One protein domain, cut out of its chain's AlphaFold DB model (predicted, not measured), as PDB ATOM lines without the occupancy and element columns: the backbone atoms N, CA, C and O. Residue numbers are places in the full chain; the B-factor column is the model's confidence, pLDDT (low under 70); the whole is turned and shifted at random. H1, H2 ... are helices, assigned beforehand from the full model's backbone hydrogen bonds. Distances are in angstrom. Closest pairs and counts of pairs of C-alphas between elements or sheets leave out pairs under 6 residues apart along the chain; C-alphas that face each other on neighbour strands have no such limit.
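What this domain is: This is residues 299 to 365 of the 365 residues of the protein "Nexin_C domain-containing protein" of Oidiodendron maius Zn (UniProt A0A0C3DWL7). The longest helix, H4, is an arm that meets H3 in a corner and sticks out with residues 352 to 365, while H3 and H1 make a V with the short H2 in the turn at its closed end. The free start of H1, residues 299 to 305, sticks out too. The printed part has 67 residues, with four named helices in the order H1, H2, H3, H4 and no named strand; its class is all helix. It is loose, with a radius of gyration of the C-alphas of 15.3 A, and flat, spanning 42 by 37 by 16 A.

Where its parts are: H4, residues 345 to 364, is 28.2 A long and ends with C-alpha 364 at (11.553, -15.543, -2.348). H3, residues 328 to 342, measures 21.3 A, from C-alpha 328 at (-3.046, -14.660, -41.347). H2 covers residues 320 to 326. H1, residues 299 to 316, measures 25.5 A and begins with C-alpha 299 at (-24.058, -6.872, -19.484).

How they stand to each other: H4 and H3 touch only at the corner by their link, and only just, with 3 pairs of C-alphas within 8 A; the closest are those of Leu 342 and Ser 348, 5.2 A apart. Their lines are about perpendicular, at 85 degrees. H3 touches H1, of which residues 310 to 315 alone take part; the closest C-alphas are those of Thr 314 and Gly 332, 5.0 A apart. H1 and H3 run opposite ways at a tilt of 36 degrees, only just steep. H2 and H3 are close but not clearly touching, with the C-alphas of Thr 323 and Thr 331 closest at 6.0 A, and about perpendicular at 75 degrees. H4 is apart from H1 and H2, and H1 is apart from H2. Each O i to N i+4 pair is within hydrogen-bond range in H1, H3 and H4, and 2 of 3 in H2.

The domain as a whole: The two C-alphas farthest apart, those of Glu 300 and Gln 365, are 44.9 A apart. The printed part has no cut, and its three links are tight. The mean pLDDT of the printed part is 83.4, with residues 325 and 365 under 70.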
ATOM      1  N   MET A 299     -24.335  -5.629 -18.748       78.31
ATOM      2  CA  MET A 299     -24.058  -6.872 -19.484       78.31
ATOM      3  C   MET A 299     -23.897  -6.620 -20.996       78.31
ATOM      4  O   MET A 299     -23.033  -7.210 -21.638       78.31
ATOM      5  N   GLU A 300     -24.665  -5.676 -21.544       83.00
ATOM      6  CA  GLU A 300     -24.581  -5.271 -22.946       83.00
ATOM      7  C   GLU A 300     -23.280  -4.517 -23.271       83.00
ATOM      8  O   GLU A 300     -22.657  -4.755 -24.304       83.00
ATOM      9  N   GLU A 301     -22.825  -3.631 -22.385       84.88
ATOM     10  CA  GLU A 301     -21.559  -2.918 -22.561       84.88
ATOM     11  C   GLU A 301     -20.354  -3.856 -22.427       84.88
ATOM     12  O   GLU A 301     -19.414  -3.762 -23.220       84.88
ATOM     13  N   LYS A 302     -20.410  -4.815 -21.495       83.12
ATOM     14  CA  LYS A 302     -19.413  -5.887 -21.365       83.12
ATOM     15  C   LYS A 302     -19.300  -6.695 -22.655       83.12
ATOM     16  O   LYS A 302     -18.187  -6.914 -23.131       83.12
ATOM     17  N   GLU A 303     -20.423  -7.067 -23.263       86.81
ATOM     18  CA  GLU A 303     -20.419  -7.815 -24.522       86.81
ATOM     19  C   GLU A 303     -19.883  -6.969 -25.690       86.81
ATOM     20  O   GLU A 303     -19.041  -7.424 -26.468       86.81
ATOM     21  N   ARG A 304     -20.260  -5.686 -25.772       90.12
ATOM     22  CA  ARG A 304     -19.697  -4.756 -26.768       90.12
ATOM     23  C   ARG A 304     -18.180  -4.608 -26.621       90.12
ATOM     24  O   ARG A 304     -17.458  -4.621 -27.622       90.12
ATOM     25  N   LEU A 305     -17.684  -4.476 -25.389       89.50
ATOM     26  CA  LEU A 305     -16.252  -4.399 -25.097       89.50
ATOM     27  C   LEU A 305     -15.538  -5.710 -25.430       89.50
ATOM     28  O   LEU A 305     -14.455  -5.666 -26.013       89.50
ATOM     29  N   ARG A 306     -16.159  -6.860 -25.145       88.56
ATOM     30  CA  ARG A 306     -15.641  -8.186 -25.499       88.56
ATOM     31  C   ARG A 306     -15.440  -8.316 -27.006       88.56
ATOM     32  O   ARG A 306     -14.342  -8.652 -27.446       88.56
ATOM     33  N   VAL A 307     -16.455  -7.981 -27.801       91.06
ATOM     34  CA  VAL A 307     -16.376  -8.026 -29.270       91.06
ATOM     35  C   VAL A 307     -15.313  -7.056 -29.798       91.06
ATOM     36  O   VAL A 307     -14.523  -7.412 -30.675       91.06
ATOM     37  N   LYS A 308     -15.233  -5.841 -29.236       90.50
ATOM     38  CA  LYS A 308     -14.219  -4.848 -29.624       90.50
ATOM     39  C   LYS A 308     -12.799  -5.321 -29.309       90.50
ATOM     40  O   LYS A 308     -11.913  -5.177 -30.150       90.50
ATOM     41  N   ALA A 309     -12.579  -5.886 -28.124       90.75
ATOM     42  CA  ALA A 309     -11.285  -6.416 -27.709       90.75
ATOM     43  C   ALA A 309     -10.870  -7.612 -28.573       90.75
ATOM     44  O   ALA A 309      -9.738  -7.645 -29.052       90.75
ATOM     45  N   LYS A 310     -11.802  -8.532 -28.855       90.50
ATOM     46  CA  LYS A 310     -11.583  -9.668 -29.758       90.50
ATOM     47  C   LYS A 310     -11.138  -9.198 -31.145       90.50
ATOM     48  O   LYS A 310     -10.105  -9.637 -31.636       90.50
ATOM     49  N   LYS A 311     -11.841  -8.217 -31.724       89.50
ATOM     50  CA  LYS A 311     -11.476  -7.622 -33.019       89.50
ATOM     51  C   LYS A 311     -10.078  -6.992 -33.003       89.50
ATOM     52  O   LYS A 311      -9.289  -7.230 -33.913       89.50
ATOM     53  N   LEU A 312      -9.753  -6.216 -31.967       89.88
ATOM     54  CA  LEU A 312      -8.433  -5.595 -31.838       89.88
ATOM     55  C   LEU A 312      -7.310  -6.628 -31.684       89.88
ATOM     56  O   LEU A 312      -6.231  -6.431 -32.242       89.88
ATOM     57  N   LEU A 313      -7.557  -7.728 -30.969       87.38
ATOM     58  CA  LEU A 313      -6.592  -8.815 -30.824       87.38
ATOM     59  C   LEU A 313      -6.319  -9.500 -32.169       87.38
ATOM     60  O   LEU A 313      -5.160  -9.734 -32.502       87.38
ATOM     61  N   THR A 314      -7.353  -9.754 -32.972       85.31
ATOM     62  CA  THR A 314      -7.194 -10.351 -34.306       85.31
ATOM     63  C   THR A 314      -6.499  -9.400 -35.289       85.31
ATOM     64  O   THR A 314      -5.702  -9.836 -36.117       85.31
ATOM     65  N   GLU A 315      -6.757  -8.091 -35.205       84.25
ATOM     66  CA  GLU A 315      -6.161  -7.102 -36.116       84.25
ATOM     67  C   GLU A 315      -4.718  -6.726 -35.750       84.25
ATOM     68  O   GLU A 315      -3.910  -6.470 -36.644       84.25
ATOM     69  N   ARG A 316      -4.386  -6.655 -34.454       82.69
ATOM     70  CA  ARG A 316      -3.104  -6.101 -33.970       82.69
ATOM     71  C   ARG A 316      -2.301  -7.026 -33.066       82.69
ATOM     72  O   ARG A 316      -1.113  -6.795 -32.883       82.69
ATOM     73  N   GLY A 317      -2.927  -8.042 -32.486       76.50
ATOM     74  CA  GLY A 317      -2.300  -8.947 -31.523       76.50
ATOM     75  C   GLY A 317      -1.626 -10.166 -32.144       76.50
ATOM     76  O   GLY A 317      -1.057 -10.973 -31.415       76.50
ATOM     77  N   VAL A 318      -1.694 -10.330 -33.468       80.56
ATOM     78  CA  VAL A 318      -1.177 -11.519 -34.152       80.56
ATOM     79  C   VAL A 318       0.318 -11.348 -34.472       80.56
ATOM     80  O   VAL A 318       0.674 -10.453 -35.243       80.56
ATOM     81  N   PRO A 319       1.216 -12.200 -33.940       76.81
ATOM     82  CA  PRO A 319       2.652 -12.066 -34.181       76.81
ATOM     83  C   PRO A 319       3.029 -12.332 -35.644       76.81
ATOM     84  O   PRO A 319       2.744 -13.407 -36.175       76.81
ATOM     85  N   ALA A 320       3.763 -11.405 -36.271       75.81
ATOM     86  CA  ALA A 320       4.188 -11.500 -37.678       75.81
ATOM     87  C   ALA A 320       4.999 -12.774 -38.003       75.81
ATOM     88  O   ALA A 320       4.962 -13.297 -39.115       75.81
ATOM     89  N   ALA A 321       5.714 -13.307 -37.010       73.75
ATOM     90  CA  ALA A 321       6.457 -14.558 -37.117       73.75
ATOM     91  C   ALA A 321       5.549 -15.784 -37.343       73.75
ATOM     92  O   ALA A 321       5.916 -16.697 -38.079       73.75
ATOM     93  N   LEU A 322       4.362 -15.809 -36.726       71.19
ATOM     94  CA  LEU A 322       3.410 -16.916 -36.850       71.19
ATOM     95  C   LEU A 322       2.550 -16.784 -38.110       71.19
ATOM     96  O   LEU A 322       2.270 -17.788 -38.768       71.19
ATOM     97  N   THR A 323       2.206 -15.553 -38.502       79.19
ATOM     98  CA  THR A 323       1.413 -15.286 -39.713       79.19
ATOM     99  C   THR A 323       2.149 -15.700 -40.980       79.19
ATOM    100  O   THR A 323       1.526 -16.254 -41.885       79.19
ATOM    101  N   GLY A 324       3.472 -15.514 -41.024       74.81
ATOM    102  CA  GLY A 324       4.313 -15.949 -42.139       74.81
ATOM    103  C   GLY A 324       4.366 -17.469 -42.330       74.81
ATOM    104  O   GLY A 324       4.610 -17.926 -43.442       74.81
ATOM    105  N   VAL A 325       4.107 -18.254 -41.277       69.50
ATOM    106  CA  VAL A 325       4.169 -19.723 -41.341       69.50
ATOM    107  C   VAL A 325       2.783 -20.354 -41.469       69.50
ATOM    108  O   VAL A 325       2.586 -21.222 -42.312       69.50
ATOM    109  N   MET A 326       1.810 -19.925 -40.660       74.19
ATOM    110  CA  MET A 326       0.469 -20.531 -40.617       74.19
ATOM    111  C   MET A 326      -0.568 -19.807 -41.483       74.19
ATOM    112  O   MET A 326      -1.661 -20.331 -41.701       74.19
ATOM    113  N   GLY A 327      -0.238 -18.619 -41.987       79.31
ATOM    114  CA  GLY A 327      -1.175 -17.732 -42.662       79.31
ATOM    115  C   GLY A 327      -1.970 -16.863 -41.683       79.31
ATOM    116  O   GLY A 327      -2.243 -17.238 -40.538       79.31
ATOM    117  N   GLN A 328      -2.365 -15.679 -42.154       80.31
ATOM    118  CA  GLN A 328      -3.046 -14.660 -41.347       80.31
ATOM    119  C   GLN A 328      -4.372 -15.161 -40.760       80.31
ATOM    120  O   GLN A 328      -4.616 -15.007 -39.567       80.31
ATOM    121  N   ALA A 329      -5.207 -15.797 -41.586       79.50
ATOM    122  CA  ALA A 329      -6.540 -16.240 -41.179       79.50
ATOM    123  C   ALA A 329      -6.490 -17.307 -40.072       79.50
ATOM    124  O   ALA A 329      -7.201 -17.198 -39.079       79.50
ATOM    125  N   ALA A 330      -5.601 -18.298 -40.205       77.50
ATOM    126  CA  ALA A 330      -5.478 -19.378 -39.225       77.50
ATOM    127  C   ALA A 330      -4.896 -18.893 -37.889       77.50
ATOM    128  O   ALA A 330      -5.320 -19.347 -36.829       77.50
ATOM    129  N   THR A 331      -3.936 -17.964 -37.934       80.12
ATOM    130  CA  THR A 331      -3.333 -17.403 -36.716       80.12
ATOM    131  C   THR A 331      -4.319 -16.479 -35.989       80.12
ATOM    132  O   THR A 331      -4.386 -16.500 -34.763       80.12
ATOM    133  N   GLY A 332      -5.131 -15.721 -36.735       83.69
ATOM    134  CA  GLY A 332      -6.216 -14.910 -36.178       83.69
ATOM    135  C   GLY A 332      -7.276 -15.754 -35.466       83.69
ATOM    136  O   GLY A 332      -7.595 -15.480 -34.312       83.69
ATOM    137  N   GLU A 333      -7.749 -16.833 -36.096       84.56
ATOM    138  CA  GLU A 333      -8.733 -17.742 -35.485       84.56
ATOM    139  C   GLU A 333      -8.208 -18.376 -34.183       84.56
ATOM    140  O   GLU A 333      -8.931 -18.470 -33.194       84.56
ATOM    141  N   ALA A 334      -6.931 -18.769 -34.141       81.81
ATOM    142  CA  ALA A 334      -6.321 -19.317 -32.930       81.81
ATOM    143  C   ALA A 334      -6.284 -18.296 -31.780       81.81
ATOM    144  O   ALA A 334      -6.613 -18.632 -30.642       81.81
ATOM    145  N   MET A 335      -5.942 -17.039 -32.077       83.88
ATOM    146  CA  MET A 335      -5.941 -15.955 -31.087       83.88
ATOM    147  C   MET A 335      -7.345 -15.655 -30.555       83.88
ATOM    148  O   MET A 335      -7.508 -15.374 -29.369       83.88
ATOM    149  N   GLU A 336      -8.372 -15.779 -31.395       88.00
ATOM    150  CA  GLU A 336      -9.767 -15.662 -30.968       88.00
ATOM    151  C   GLU A 336     -10.173 -16.759 -29.982       88.00
ATOM    152  O   GLU A 336     -10.838 -16.471 -28.987       88.00
ATOM    153  N   ARG A 337      -9.732 -18.002 -30.207       86.25
ATOM    154  CA  ARG A 337      -9.977 -19.110 -29.271       86.25
ATOM    155  C   ARG A 337      -9.268 -18.903 -27.937       86.25
ATOM    156  O   ARG A 337      -9.856 -19.179 -26.896       86.25
ATOM    157  N   VAL A 338      -8.033 -18.394 -27.961       88.19
ATOM    158  CA  VAL A 338      -7.298 -18.025 -26.738       88.19
ATOM    159  C   VAL A 338      -8.051 -16.941 -25.974       88.19
ATOM    160  O   VAL A 338      -8.236 -17.061 -24.765       88.19
ATOM    161  N   PHE A 339      -8.538 -15.912 -26.671       90.06
ATOM    162  CA  PHE A 339      -9.344 -14.866 -26.055       90.06
ATOM    163  C   PHE A 339     -10.611 -15.430 -25.411       90.06
ATOM    164  O   PHE A 339     -10.889 -15.118 -24.260       90.06
ATOM    165  N   ASP A 340     -11.350 -16.297 -26.106       89.19
ATOM    166  CA  ASP A 340     -12.569 -16.899 -25.558       89.19
ATOM    167  C   ASP A 340     -12.291 -17.803 -24.346       89.19
ATOM    168  O   ASP A 340     -13.066 -17.783 -23.391       89.19
ATOM    169  N   ALA A 341     -11.164 -18.522 -24.328       86.31
ATOM    170  CA  ALA A 341     -10.738 -19.305 -23.167       86.31
ATOM    171  C   ALA A 341     -10.415 -18.418 -21.951       86.31
ATOM    172  O   ALA A 341     -10.774 -18.759 -20.825       86.31
ATOM    173  N   LEU A 342      -9.790 -17.257 -22.170       87.12
ATOM    174  CA  LEU A 342      -9.490 -16.287 -21.109       87.12
ATOM    175  C   LEU A 342     -10.740 -15.603 -20.541       87.12
ATOM    176  O   LEU A 342     -10.677 -15.048 -19.449       87.12
ATOM    177  N   GLN A 343     -11.872 -15.640 -21.243       88.44
ATOM    178  CA  GLN A 343     -13.138 -15.097 -20.737       88.44
ATOM    179  C   GLN A 343     -13.846 -16.044 -19.759       88.44
ATOM    180  O   GLN A 343     -14.802 -15.640 -19.100       88.44
ATOM    181  N   VAL A 344     -13.399 -17.299 -19.645       90.00
ATOM    182  CA  VAL A 344     -13.896 -18.226 -18.623       90.00
ATOM    183  C   VAL A 344     -13.264 -17.853 -17.279       90.00
ATOM    184  O   VAL A 344     -12.039 -17.834 -17.132       90.00
ATOM    185  N   GLU A 345     -14.097 -17.546 -16.282       85.19
ATOM    186  CA  GLU A 345     -13.644 -17.038 -14.978       85.19
ATOM    187  C   GLU A 345     -12.704 -18.022 -14.265       85.19
ATOM    188  O   GLU A 345     -11.701 -17.623 -13.681       85.19
ATOM    189  N   GLU A 346     -12.973 -19.322 -14.362       87.94
ATOM    190  CA  GLU A 346     -12.140 -20.365 -13.752       87.94
ATOM    191  C   GLU A 346     -10.740 -20.430 -14.379       87.94
ATOM    192  O   GLU A 346      -9.733 -20.503 -13.670       87.94
ATOM    193  N   VAL A 347     -10.666 -20.339 -15.711       87.69
ATOM    194  CA  VAL A 347      -9.408 -20.384 -16.470       87.69
ATOM    195  C   VAL A 347      -8.581 -19.130 -16.207       87.69
ATOM    196  O   VAL A 347      -7.386 -19.218 -15.922       87.69
ATOM    197  N   SER A 348      -9.213 -17.957 -16.257       84.81
ATOM    198  CA  SER A 348      -8.540 -16.682 -15.990       84.81
ATOM    199  C   SER A 348      -8.057 -16.576 -14.547       84.81
ATOM    200  O   SER A 348      -6.914 -16.180 -14.322       84.81
ATOM    201  N   ARG A 349      -8.861 -17.007 -13.566       83.44
ATOM    202  CA  ARG A 349      -8.420 -17.116 -12.169       83.44
ATOM    203  C   ARG A 349      -7.212 -18.031 -12.042       83.44
ATOM    204  O   ARG A 349      -6.218 -17.618 -11.452       83.44
ATOM    205  N   GLY A 350      -7.269 -19.232 -12.618       88.12
ATOM    206  CA  GLY A 350      -6.152 -20.178 -12.599       88.12
ATOM    207  C   GLY A 350      -4.863 -19.583 -13.173       88.12
ATOM    208  O   GLY A 350      -3.800 -19.701 -12.561       88.12
ATOM    209  N   LEU A 351      -4.963 -18.868 -14.298       85.94
ATOM    210  CA  LEU A 351      -3.837 -18.166 -14.919       85.94
ATOM    211  C   LEU A 351      -3.265 -17.070 -14.005       85.94
ATOM    212  O   LEU A 351      -2.055 -17.026 -13.788       85.94
ATOM    213  N   VAL A 352      -4.116 -16.205 -13.444       86.69
ATOM    214  CA  VAL A 352      -3.687 -15.111 -12.557       86.69
ATOM    215  C   VAL A 352      -3.039 -15.653 -11.283       86.69
ATOM    216  O   VAL A 352      -1.976 -15.173 -10.891       86.69
ATOM    217  N   PHE A 353      -3.620 -16.683 -10.664       87.12
ATOM    218  CA  PHE A 353      -3.015 -17.357  -9.513       87.12
ATOM    219  C   PHE A 353      -1.661 -17.977  -9.863       87.12
ATOM    220  O   PHE A 353      -0.712 -17.833  -9.094       87.12
ATOM    221  N   GLY A 354      -1.547 -18.620 -11.028       88.31
ATOM    222  CA  GLY A 354      -0.282 -19.169 -11.516       88.31
ATOM    223  C   GLY A 354       0.793 -18.094 -11.684       88.31
ATOM    224  O   GLY A 354       1.915 -18.266 -11.208       88.31
ATOM    225  N   LEU A 355       0.442 -16.957 -12.292       84.38
ATOM    226  CA  LEU A 355       1.346 -15.815 -12.449       84.38
ATOM    227  C   LEU A 355       1.771 -15.229 -11.100       84.38
ATOM    228  O   LEU A 355       2.958 -14.982 -10.884       84.38
ATOM    229  N   LEU A 356       0.826 -15.046 -10.176       83.81
ATOM    230  CA  LEU A 356       1.108 -14.513  -8.846       83.81
ATOM    231  C   LEU A 356       2.019 -15.454  -8.050       83.81
ATOM    232  O   LEU A 356       2.976 -15.003  -7.426       83.81
ATOM    233  N   LEU A 357       1.789 -16.766  -8.130       86.75
ATOM    234  CA  LEU A 357       2.651 -17.763  -7.501       86.75
ATOM    235  C   LEU A 357       4.072 -17.735  -8.082       86.75
ATOM    236  O   LEU A 357       5.047 -17.826  -7.335       86.75
ATOM    237  N   GLN A 358       4.198 -17.583  -9.402       85.38
ATOM    238  CA  GLN A 358       5.493 -17.475 -10.069       85.38
ATOM    239  C   GLN A 358       6.242 -16.204  -9.636       85.38
ATOM    240  O   GLN A 358       7.441 -16.262  -9.367       85.38
ATOM    241  N   ALA A 359       5.532 -15.080  -9.496       79.81
ATOM    242  CA  ALA A 359       6.097 -13.831  -8.993       79.81
ATOM    243  C   ALA A 359       6.571 -13.965  -7.537       79.81
ATOM    244  O   ALA A 359       7.689 -13.568  -7.215       79.81
ATOM    245  N   VAL A 360       5.771 -14.590  -6.665       85.75
ATOM    246  CA  VAL A 360       6.161 -14.850  -5.267       85.75
ATOM    247  C   VAL A 360       7.406 -15.735  -5.200       85.75
ATOM    248  O   VAL A 360       8.317 -15.444  -4.427       85.75
ATOM    249  N   ARG A 361       7.501 -16.779  -6.034       82.44
ATOM    250  CA  ARG A 361       8.713 -17.613  -6.121       82.44
ATOM    251  C   ARG A 361       9.942 -16.806  -6.530       82.44
ATOM    252  O   ARG A 361      10.978 -16.959  -5.903       82.44
ATOM    253  N   ALA A 362       9.818 -15.928  -7.521       80.00
ATOM    254  CA  ALA A 362      10.930 -15.106  -7.995       80.00
ATOM    255  C   ALA A 362      11.423 -14.065  -6.971       80.00
ATOM    256  O   ALA A 362      12.552 -13.605  -7.075       80.00
ATOM    257  N   VAL A 363      10.582 -13.669  -6.009       80.69
ATOM    258  CA  VAL A 363      10.953 -12.731  -4.930       80.69
ATOM    259  C   VAL A 363      11.514 -13.460  -3.701       80.69
ATOM    260  O   VAL A 363      12.231 -12.860  -2.906       80.69
ATOM    261  N   THR A 364      11.163 -14.735  -3.520       78.06
ATOM    262  CA  THR A 364      11.553 -15.543  -2.348       78.06
ATOM    263  C   THR A 364      12.765 -16.447  -2.588       78.06
ATOM    264  O   THR A 364      13.328 -16.950  -1.614       78.06
ATOM    265  N   GLN A 365      13.164 -16.648  -3.847       51.66
ATOM    266  CA  GLN A 365      14.422 -17.277  -4.272       51.66
ATOM    267  C   GLN A 365      15.447 -16.205  -4.632       51.66
ATOM    268  O   GLN A 365      16.642 -16.432  -4.342       51.66
TER     269      GLN A 365